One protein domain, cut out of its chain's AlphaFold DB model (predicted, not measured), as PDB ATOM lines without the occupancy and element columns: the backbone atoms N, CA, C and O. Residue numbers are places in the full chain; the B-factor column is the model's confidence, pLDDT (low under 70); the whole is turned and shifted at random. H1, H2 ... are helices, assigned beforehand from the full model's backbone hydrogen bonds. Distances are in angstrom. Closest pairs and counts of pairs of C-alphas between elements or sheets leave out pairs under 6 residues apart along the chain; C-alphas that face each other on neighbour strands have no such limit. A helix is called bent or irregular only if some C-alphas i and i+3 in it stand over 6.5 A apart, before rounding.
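AT A GLANCE: This is residues 27 to 106 of the 106 residues of an uncharacterized protein of Thiothrix sp (UniProt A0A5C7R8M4). H1 has the short helices H2 and H3 packed on it, and H4 stands across its last part, residues 38 to 42. Beyond H4 the backbone folds back through H5, and residues 97 to 106, of which 97 to 104 belong to H6, stick out. The printed part has 80 residues with six named helices, H1 to H6 in order, no named strand, and is all helix. It is only just compact, close to loose, with a radius of gyration of the C-alphas of 13.6 A, and flat, spanning 42 by 32 by 15 A.

IN THESE COORDINATES: H1, residues 28 to 42, begins at C-alpha 28 (153.045, 137.960, 151.352) and is 20.9 A long. H2 is residues 50 to 56, 9.8 A, and H3 residues 61 to 65, 6.0 A. H4, residues 71 to 84, is 19.8 A long. H5, residues 90 to 95, 10.9 A, is only just irregular: C-alphas 91 and 94 are 6.6 A apart. H6, residues 97 to 104, 10.6 A, ends at C-alpha 104 (120.506, 129.722, 167.898).

HOW THE PARTS SIT: H1 is the hub. With residues 36 to 40 alone it touches H2, closest C-alphas Arg 40 and Leu 50, 6.0 A, at a steep tilt of 62 degrees, opposite ways. It touches H3, closest C-alphas Gly 35 and Gly 65, 3.6 A. It touches H4, closest C-alphas Ala 42 and Arg 75, 4.9 A, about perpendicular at 70.3 degrees, only just. H4 and H5 form a helical hairpin; they only just touch, with 3 pairs of C-alphas within 8 A, closest Val 83 and Pro 90, 6.0 A, at a shallow tilt of 21 degrees. H5 and H6 meet only through their link. Every O i to N i+4 pair is within hydrogen-bond range in H1, H2, H3, H4 and H6; in H5 0 of 2 are, and 1 of 3 O i to N i+3 pairs.

THE WHOLE: The C-alphas of Pro 27 and Ala 106, the two farthest apart, are 42.4 A apart. The printed part has no cut and no long link. pLDDT is under 70 at residues 27 to 29 and 90 to 106.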
ATOM      1  N   PRO A  27     153.422 133.393 149.965       63.06
ATOM      2  CA  PRO A  27     154.005 134.666 149.580       63.06
ATOM      3  C   PRO A  27     153.177 135.759 150.245       63.06
ATOM      4  O   PRO A  27     151.958 135.623 150.302       63.06
ATOM      5  N   VAL A  28     153.787 136.818 150.771       62.56
ATOM      6  CA  VAL A  28     153.045 137.960 151.352       62.56
ATOM      7  C   VAL A  28     151.896 138.397 150.420       62.56
ATOM      8  O   VAL A  28     150.798 138.737 150.850       62.56
ATOM      9  N   GLU A  29     152.121 138.250 149.116       69.25
ATOM     10  CA  GLU A  29     151.165 138.433 148.029       69.25
ATOM     11  C   GLU A  29     149.941 137.486 148.060       69.25
ATOM     12  O   GLU A  29     148.825 137.922 147.790       69.25
ATOM     13  N   HIS A  30     150.107 136.220 148.455       80.00
ATOM     14  CA  HIS A  30     149.026 135.243 148.630       80.00
ATOM     15  C   HIS A  30     148.085 135.628 149.775       80.00
ATOM     16  O   HIS A  30     146.870 135.679 149.579       80.00
ATOM     17  N   TYR A  31     148.628 135.969 150.948       82.62
ATOM     18  CA  TYR A  31     147.803 136.405 152.077       82.62
ATOM     19  C   TYR A  31     147.118 137.741 151.794       82.62
ATOM     20  O   TYR A  31     145.950 137.910 152.132       82.62
ATOM     21  N   ARG A  32     147.789 138.663 151.094       85.12
ATOM     22  CA  ARG A  32     147.166 139.914 150.645       85.12
ATOM     23  C   ARG A  32     145.967 139.653 149.727       85.12
ATOM     24  O   ARG A  32     144.906 140.234 149.947       85.12
ATOM     25  N   ALA A  33     146.101 138.762 148.741       87.12
ATOM     26  CA  ALA A  33     145.000 138.392 147.846       87.12
ATOM     27  C   ALA A  33     143.823 137.759 148.610       87.12
ATOM     28  O   ALA A  33     142.672 138.151 148.411       87.12
ATOM     29  N   MET A  34     144.108 136.857 149.556       88.31
ATOM     30  CA  MET A  34     143.089 136.281 150.440       88.31
ATOM     31  C   MET A  34     142.405 137.343 151.309       88.31
ATOM     32  O   MET A  34     141.189 137.295 151.497       88.31
ATOM     33  N   GLY A  35     143.155 138.324 151.813       89.50
ATOM     34  CA  GLY A  35     142.615 139.452 152.571       89.50
ATOM     35  C   GLY A  35     141.624 140.280 151.756       89.50
ATOM     36  O   GLY A  35     140.526 140.574 152.230       89.50
ATOM     37  N   ILE A  36     141.964 140.576 150.498       90.69
ATOM     38  CA  ILE A  36     141.077 141.278 149.556       90.69
ATOM     39  C   ILE A  36     139.800 140.472 149.306       90.69
ATOM     40  O   ILE A  36     138.698 141.024 149.345       90.69
ATOM     41  N   ASP A  37     139.920 139.162 149.094       90.69
ATOM     42  CA  ASP A  37     138.757 138.296 148.905       90.69
ATOM     43  C   ASP A  37     137.848 138.277 150.133       90.69
ATOM     44  O   ASP A  37     136.624 138.383 150.009       90.69
ATOM     45  N   ARG A  38     138.425 138.222 151.334       89.88
ATOM     46  CA  ARG A  38     137.665 138.281 152.585       89.88
ATOM     47  C   ARG A  38     136.968 139.623 152.768       89.88
ATOM     48  O   ARG A  38     135.789 139.628 153.119       89.88
ATOM     49  N   LEU A  39     137.637 140.738 152.465       90.38
ATOM     50  CA  LEU A  39     137.018 142.067 152.455       90.38
ATOM     51  C   LEU A  39     135.848 142.128 151.478       90.38
ATOM     52  O   LEU A  39     134.771 142.586 151.849       90.38
ATOM     53  N   ARG A  40     136.013 141.604 150.260       90.50
ATOM     54  CA  ARG A  40     134.945 141.546 149.253       90.50
ATOM     55  C   ARG A  40     133.725 140.791 149.766       90.50
ATOM     56  O   ARG A  40     132.595 141.251 149.596       90.50
ATOM     57  N   VAL A  41     133.936 139.636 150.394       88.25
ATOM     58  CA  VAL A  41     132.836 138.843 150.948       88.25
ATOM     59  C   VAL A  41     132.208 139.584 152.132       88.25
ATOM     60  O   VAL A  41     130.983 139.641 152.211       88.25
ATOM     61  N   ALA A  42     132.995 140.185 153.030       87.44
ATOM     62  CA  ALA A  42     132.517 140.897 154.223       87.44
ATOM     63  C   ALA A  42     131.759 142.192 153.893       87.44
ATOM     64  O   ALA A  42     130.760 142.508 154.538       87.44
ATOM     65  N   ALA A  43     132.166 142.885 152.833       87.69
ATOM     66  CA  ALA A  43     131.531 144.092 152.318       87.69
ATOM     67  C   ALA A  43     130.204 143.834 151.588       87.69
ATOM     68  O   ALA A  43     129.482 144.774 151.260       87.69
ATOM     69  N   LYS A  44     129.856 142.572 151.305       85.56
ATOM     70  CA  LYS A  44     128.669 142.239 150.511       85.56
ATOM     71  C   LYS A  44     127.385 142.759 151.172       85.56
ATOM     72  O   LYS A  44     126.990 142.316 152.256       85.56
ATOM     73  N   GLY A  45     126.700 143.654 150.458       79.75
ATOM     74  CA  GLY A  45     125.459 144.298 150.899       79.75
ATOM     75  C   GLY A  45     125.664 145.553 151.753       79.75
ATOM     76  O   GLY A  45     124.678 146.106 152.230       79.75
ATOM     77  N   LEU A  46     126.907 146.002 151.948       85.19
ATOM     78  CA  LEU A  46     127.220 147.275 152.591       85.19
ATOM     79  C   LEU A  46     127.443 148.369 151.531       85.19
ATOM     80  O   LEU A  46     127.918 148.069 150.435       85.19
ATOM     81  N   PRO A  47     127.108 149.637 151.832       87.06
ATOM     82  CA  PRO A  47     127.257 150.759 150.907       87.06
ATOM     83  C   PRO A  47     128.710 151.266 150.878       87.06
ATOM     84  O   PRO A  47     128.969 152.432 151.145       87.06
ATOM     85  N   VAL A  48     129.669 150.381 150.613       87.19
ATOM     86  CA  VAL A  48     131.111 150.678 150.535       87.19
ATOM     87  C   VAL A  48     131.703 149.958 149.333       87.19
ATOM     88  O   VAL A  48     131.251 148.866 148.980       87.19
ATOM     89  N   THR A  49     132.702 150.553 148.687       90.62
ATOM     90  CA  THR A  49     133.380 149.893 147.567       90.62
ATOM     91  C   THR A  49     134.539 149.040 148.067       90.62
ATOM     92  O   THR A  49     135.120 149.289 149.123       90.62
ATOM     93  N   LEU A  50     134.898 148.006 147.304       89.81
ATOM     94  CA  LEU A  50     136.063 147.186 147.638       89.81
ATOM     95  C   LEU A  50     137.356 148.016 147.614       89.81
ATOM     96  O   LEU A  50     138.209 147.822 148.468       89.81
ATOM     97  N   GLU A  51     137.479 148.958 146.680       91.12
ATOM     98  CA  GLU A  51     138.635 149.856 146.559       91.12
ATOM     99  C   GLU A  51     138.829 150.710 147.817       91.12
ATOM    100  O   GLU A  51     139.941 150.804 148.329       91.12
ATOM    101  N   GLU A  52     137.744 151.256 148.372       90.00
ATOM    102  CA  GLU A  52     137.777 152.022 149.624       90.00
ATOM    103  C   GLU A  52     138.279 151.176 150.793       90.00
ATOM    104  O   GLU A  52     139.095 151.630 151.594       90.00
ATOM    105  N   LEU A  53     137.830 149.922 150.869       90.50
ATOM    106  CA  LEU A  53     138.256 149.000 151.917       90.50
ATOM    107  C   LEU A  53     139.701 148.543 151.733       90.50
ATOM    108  O   LEU A  53     140.406 148.399 152.723       90.50
ATOM    109  N   ILE A  54     140.160 148.344 150.496       91.31
ATOM    110  CA  ILE A  54     141.563 148.019 150.212       91.31
ATOM    111  C   ILE A  54     142.472 149.157 150.670       91.31
ATOM    112  O   ILE A  54     143.491 148.885 151.295       91.31
ATOM    113  N   ILE A  55     142.098 150.410 150.393       91.81
ATOM    114  CA  ILE A  55     142.858 151.590 150.828       91.81
ATOM    115  C   ILE A  55     142.837 151.699 152.357       91.81
ATOM    116  O   ILE A  55     143.874 151.914 152.977       91.81
ATOM    117  N   PHE A  56     141.668 151.529 152.980       89.38
ATOM    118  CA  PHE A  56     141.520 151.663 154.429       89.38
ATOM    119  C   PHE A  56     142.265 150.569 155.210       89.38
ATOM    120  O   PHE A  56     142.881 150.866 156.230       89.38
ATOM    121  N   TYR A  57     142.233 149.323 154.731       89.38
ATOM    122  CA  TYR A  57     142.855 148.167 155.383       89.38
ATOM    123  C   TYR A  57     144.209 147.779 154.776       89.38
ATOM    124  O   TYR A  57     144.667 146.669 155.030       89.38
ATOM    125  N   GLU A  58     144.867 148.634 153.981       88.25
ATOM    126  CA  GLU A  58     146.081 148.258 153.230       88.25
ATOM    127  C   GLU A  58     147.168 147.627 154.119       88.25
ATOM    128  O   GLU A  58     147.768 146.622 153.734       88.25
ATOM    129  N   GLY A  59     147.371 148.170 155.325       86.25
ATOM    130  CA  GLY A  59     148.329 147.651 156.308       86.25
ATOM    131  C   GLY A  59     147.901 146.353 157.002       86.25
ATOM    132  O   GLY A  59     148.752 145.635 157.518       86.25
ATOM    133  N   ASP A  60     146.608 146.022 156.966       87.62
ATOM    134  CA  ASP A  60     146.005 144.881 157.663       87.62
ATOM    135  C   ASP A  60     145.584 143.749 156.709       87.62
ATOM    136  O   ASP A  60     145.160 142.686 157.165       87.62
ATOM    137  N   LEU A  61     145.704 143.927 155.384       86.81
ATOM    138  CA  LEU A  61     145.273 142.934 154.384       86.81
ATOM    139  C   LEU A  61     145.896 141.554 154.616       86.81
ATOM    140  O   LEU A  61     145.223 140.539 154.444       86.81
ATOM    141  N   GLU A  62     147.166 141.509 155.017       86.44
ATOM    142  CA  GLU A  62     147.854 140.253 155.314       86.44
ATOM    143  C   GLU A  62     147.251 139.558 156.545       86.44
ATOM    144  O   GLU A  62     146.951 138.367 156.486       86.44
ATOM    145  N   ALA A  63     147.018 140.300 157.632       84.69
ATOM    146  CA  ALA A  63     146.420 139.777 158.864       84.69
ATOM    147  C   ALA A  63     144.974 139.302 158.636       84.69
ATOM    148  O   ALA A  63     144.583 138.216 159.070       84.69
ATOM    149  N   ILE A  64     144.196 140.064 157.861       86.50
ATOM    150  CA  ILE A  64     142.851 139.670 157.423       86.50
ATOM    151  C   ILE A  64     142.920 138.369 156.612       86.50
ATOM    152  O   ILE A  64     142.105 137.470 156.823       86.50
ATOM    153  N   GLY A  65     143.892 138.251 155.703       84.06
ATOM    154  CA  GLY A  65     144.112 137.068 154.871       84.06
ATOM    155  C   GLY A  65     144.541 135.822 155.645       84.06
ATOM    156  O   GLY A  65     144.149 134.718 155.270       84.06
ATOM    157  N   LYS A  66     145.276 135.995 156.749       83.31
ATOM    158  CA  LYS A  66     145.680 134.922 157.676       83.31
ATOM    159  C   LYS A  66     144.546 134.390 158.556       83.31
ATOM    160  O   LYS A  66     144.788 133.493 159.356       83.31
ATOM    161  N   ASP A  67     143.327 134.914 158.405       77.88
ATOM    162  CA  ASP A  67     142.168 134.552 159.233       77.88
ATOM    163  C   ASP A  67     142.370 134.874 160.726       77.88
ATOM    164  O   ASP A  67     141.730 134.291 161.596       77.88
ATOM    165  N   GLU A  68     143.224 135.854 161.037       78.38
ATOM    166  CA  GLU A  68     143.415 136.342 162.413       78.38
ATOM    167  C   GLU A  68     142.171 137.085 162.934       78.38
ATOM    168  O   GLU A  68     142.037 137.346 164.130       78.38
ATOM    169  N   MET A  69     141.232 137.404 162.034       75.25
ATOM    170  CA  MET A  69     139.984 138.087 162.334       75.25
ATOM    171  C   MET A  69     138.769 137.272 161.870       75.25
ATOM    172  O   MET A  69     138.598 137.069 160.660       75.25
ATOM    173  N   PRO A  70     137.859 136.893 162.793       82.94
ATOM    174  CA  PRO A  70     136.598 136.259 162.439       82.94
ATOM    175  C   PRO A  70     135.800 137.113 161.454       82.94
ATOM    176  O   PRO A  70     135.686 138.330 161.605       82.94
ATOM    177  N   TYR A  71     135.183 136.467 160.465       78.56
ATOM    178  CA  TYR A  71     134.430 137.152 159.413       78.56
ATOM    179  C   TYR A  71     133.310 138.066 159.952       78.56
ATOM    180  O   TYR A  71     133.056 139.137 159.403       78.56
ATOM    181  N   GLN A  72     132.665 137.671 161.055       78.12
ATOM    182  CA  GLN A  72     131.638 138.473 161.734       78.12
ATOM    183  C   GLN A  72     132.200 139.809 162.236       78.12
ATOM    184  O   GLN A  72     131.605 140.859 161.997       78.12
ATOM    185  N   LEU A  73     133.379 139.767 162.858       83.38
ATOM    186  CA  LEU A  73     134.061 140.943 163.381       83.38
ATOM    187  C   LEU A  73     134.534 141.854 162.238       83.38
ATOM    188  O   LEU A  73     134.342 143.066 162.286       83.38
ATOM    189  N   LEU A  74     135.063 141.266 161.158       86.62
ATOM    190  CA  LEU A  74     135.453 142.009 159.958       86.62
ATOM    191  C   LEU A  74     134.261 142.757 159.343       86.62
ATOM    192  O   LEU A  74     134.355 143.940 159.021       86.62
ATOM    193  N   ARG A  75     133.109 142.090 159.222       86.12
ATOM    194  CA  ARG A  75     131.872 142.707 158.727       86.12
ATOM    195  C   ARG A  75     131.386 143.831 159.643       86.12
ATOM    196  O   ARG A  75     130.904 144.853 159.146       86.12
ATOM    197  N   GLU A  76     131.517 143.671 160.957       85.12
ATOM    198  CA  GLU A  76     131.188 144.717 161.922       85.12
ATOM    199  C   GLU A  76     132.083 145.949 161.739       85.12
ATOM    200  O   GLU A  76     131.572 147.067 161.648       85.12
ATOM    201  N   PHE A  77     133.397 145.763 161.598       87.38
ATOM    202  CA  PHE A  77     134.320 146.869 161.348       87.38
ATOM    203  C   PHE A  77     134.011 147.601 160.044       87.38
ATOM    204  O   PHE A  77     133.966 148.830 160.033       87.38
ATOM    205  N   ILE A  78     133.710 146.874 158.964       89.12
ATOM    206  CA  ILE A  78     133.299 147.484 157.690       89.12
ATOM    207  C   ILE A  78     131.982 148.259 157.849       89.12
ATOM    208  O   ILE A  78     131.836 149.352 157.305       89.12
ATOM    209  N   SER A  79     131.032 147.742 158.630       85.62
ATOM    210  CA  SER A  79     129.760 148.428 158.895       85.62
ATOM    211  C   SER A  79     129.972 149.715 159.698       85.62
ATOM    212  O   SER A  79     129.401 150.753 159.368       85.62
ATOM    213  N   ARG A  80     130.841 149.683 160.717       85.06
ATOM    214  CA  ARG A  80     131.233 150.866 161.499       85.06
ATOM    215  C   ARG A  80     131.978 151.891 160.643       85.06
ATOM    216  O   ARG A  80     131.718 153.083 160.780       85.06
ATOM    217  N   TYR A  81     132.850 151.438 159.740       87.31
ATOM    218  CA  TYR A  81     133.489 152.292 158.738       87.31
ATOM    219  C   TYR A  81     132.436 152.969 157.850       87.31
ATOM    220  O   TYR A  81     132.429 154.190 157.743       87.31
ATOM    221  N   ALA A  82     131.469 152.216 157.316       86.31
ATOM    222  CA  ALA A  82     130.390 152.775 156.502       86.31
ATOM    223  C   ALA A  82     129.559 153.830 157.257       86.31
ATOM    224  O   ALA A  82     129.159 154.831 156.667       86.31
ATOM    225  N   VAL A  83     129.317 153.639 158.560       84.81
ATOM    226  CA  VAL A  83     128.625 154.632 159.400       84.81
ATOM    227  C   VAL A  83     129.478 155.871 159.641       84.81
ATOM    228  O   VAL A  83     128.974 156.986 159.534       84.81
ATOM    229  N   ARG A  84     130.772 155.694 159.928       85.12
ATOM    230  CA  ARG A  84     131.718 156.803 160.101       85.12
ATOM    231  C   ARG A  84     131.811 157.670 158.846       85.12
ATOM    232  O   ARG A  84     131.834 158.889 158.960       85.12
ATOM    233  N   GLU A  85     131.812 157.043 157.676       85.31
ATOM    234  CA  GLU A  85     131.819 157.721 156.376       85.31
ATOM    235  C   GLU A  85     130.438 158.282 155.980       85.31
ATOM    236  O   GLU A  85     130.278 158.817 154.886       85.31
ATOM    237  N   GLY A  86     129.415 158.144 156.834       84.12
ATOM    238  CA  GLY A  86     128.058 158.631 156.569       84.12
ATOM    239  C   GLY A  86     127.314 157.870 155.465       84.12
ATOM    240  O   GLY A  86     126.265 158.318 155.009       84.12
ATOM    241  N   LYS A  87     127.832 156.717 155.030       83.38
ATOM    242  CA  LYS A  87     127.257 155.875 153.967       83.38
ATOM    243  C   LYS A  87     126.181 154.926 154.483       83.38
ATOM    244  O   LYS A  87     125.345 154.456 153.716       83.38
ATOM    245  N   LEU A  88     126.202 154.628 155.780       82.31
ATOM    246  CA  LEU A  88     125.238 153.762 156.448       82.31
ATOM    247  C   LEU A  88     124.678 154.466 157.690       82.31
ATOM    248  O   LEU A  88     125.421 154.991 158.511       82.31
ATOM    249  N   GLU A  89     123.356 154.465 157.848       75.25
ATOM    250  CA  GLU A  89     122.727 155.038 159.040       75.25
ATOM    251  C   GLU A  89     122.989 154.161 160.282       75.25
ATOM    252  O   GLU A  89     122.823 152.938 160.204       75.25
ATOM    253  N   PRO A  90     123.309 154.748 161.455       66.94
ATOM    254  CA  PRO A  90     123.630 153.996 162.676       66.94
ATOM    255  C   PRO A  90     122.524 153.027 163.118       66.94
ATOM    256  O   PRO A  90     122.804 151.958 163.659       66.94
ATOM    257  N   ALA A  91     121.260 153.368 162.841       59.44
ATOM    258  CA  ALA A  91     120.097 152.546 163.173       59.44
ATOM    259  C   ALA A  91     120.075 151.187 162.442       59.44
ATOM    260  O   ALA A  91     119.366 150.276 162.862       59.44
ATOM    261  N   LYS A  92     120.861 151.022 161.368       53.59
ATOM    262  CA  LYS A  92     120.912 149.795 160.556       53.59
ATOM    263  C   LYS A  92     122.026 148.823 160.957       53.59
ATOM    264  O   LYS A  92     122.087 147.734 160.392       53.59
ATOM    265  N   ILE A  93     122.867 149.157 161.944       56.44
ATOM    266  CA  ILE A  93     123.904 148.236 162.449       56.44
ATOM    267  C   ILE A  93     123.274 147.073 163.256       56.44
ATOM    268  O   ILE A  93     123.852 145.995 163.347       56.44
ATOM    269  N   TYR A  94     122.046 147.235 163.767       52.75
ATOM    270  CA  TYR A  94     121.399 146.290 164.694       52.75
ATOM    271  C   TYR A  94     120.784 145.016 164.084       52.75
ATOM    272  O   TYR A  94     120.186 144.231 164.812       52.75
ATOM    273  N   TYR A  95     120.928 144.743 162.786       49.78
ATOM    274  CA  TYR A  95     120.158 143.658 162.149       49.78
ATOM    275  C   TYR A  95     120.817 142.270 162.088       49.78
ATOM    276  O   TYR A  95     120.213 141.356 161.535       49.78
ATOM    277  N   TYR A  96     122.009 142.060 162.660       50.00
ATOM    278  CA  TYR A  96     122.647 140.728 162.649       50.00
ATOM    279  C   TYR A  96     122.651 139.996 163.995       50.00
ATOM    280  O   TYR A  96     122.605 138.768 163.986       50.00
ATOM    281  N   GLN A  97     122.623 140.704 165.132       50.09
ATOM    282  CA  GLN A  97     122.491 140.059 166.447       50.09
ATOM    283  C   GLN A  97     121.134 139.340 166.557       50.09
ATOM    284  O   GLN A  97     121.084 138.159 166.866       50.09
ATOM    285  N   ASP A  98     120.060 140.006 166.124       51.66
ATOM    286  CA  ASP A  98     118.688 139.474 166.106       51.66
ATOM    287  C   ASP A  98     118.524 138.294 165.111       51.66
ATOM    288  O   ASP A  98     117.718 137.390 165.315       51.66
ATOM    289  N   TYR A  99     119.322 138.243 164.033       50.47
ATOM    290  CA  TYR A  99     119.343 137.102 163.103       50.47
ATOM    291  C   TYR A  99     120.074 135.884 163.693       50.47
ATOM    292  O   TYR A  99     119.633 134.750 163.505       50.47
ATOM    293  N   LEU A 100     121.167 136.109 164.432       47.69
ATOM    294  CA  LEU A 100     121.923 135.055 165.114       47.69
ATOM    295  C   LEU A 100     121.173 134.507 166.334       47.69
ATOM    296  O   LEU A 100     121.125 133.289 166.510       47.69
ATOM    297  N   ASP A 101     120.514 135.370 167.109       55.09
ATOM    298  CA  ASP A 101     119.665 134.975 168.240       55.09
ATOM    299  C   ASP A 101     118.474 134.120 167.768       55.09
ATOM    300  O   ASP A 101     118.093 133.150 168.420       55.09
ATOM    301  N   ARG A 102     117.928 134.398 166.575       54.59
ATOM    302  CA  ARG A 102     116.864 133.578 165.966       54.59
ATOM    303  C   ARG A 102     117.348 132.247 165.390       54.59
ATOM    304  O   ARG A 102     116.556 131.315 165.337       54.59
ATOM    305  N   GLN A 103     118.604 132.140 164.952       47.16
ATOM    306  CA  GLN A 103     119.170 130.872 164.463       47.16
ATOM    307  C   GLN A 103     119.687 129.958 165.577       47.16
ATOM    308  O   GLN A 103     119.765 128.755 165.368       47.16
ATOM    309  N   SER A 104     120.042 130.503 166.741       45.47
ATOM    310  CA  SER A 104     120.506 129.722 167.898       45.47
ATOM    311  C   SER A 104     119.380 129.325 168.863       45.47
ATOM    312  O   SER A 104     119.605 128.537 169.780       45.47
ATOM    313  N   ALA A 105     118.161 129.825 168.630       51.00
ATOM    314  CA  ALA A 105     116.934 129.435 169.326       51.00
ATOM    315  C   ALA A 105     116.083 128.386 168.569       51.00
ATOM    316  O   ALA A 105     114.959 128.106 168.995       51.00
ATOM    317  N   ALA A 106     116.589 127.829 167.462       44.97
ATOM    318  CA  ALA A 106     115.965 126.768 166.661       44.97
ATOM    319  C   ALA A 106     116.813 125.491 166.701       44.97
ATOM    320  O   ALA A 106     116.207 124.396 166.722       44.97
TER     321      ALA A 106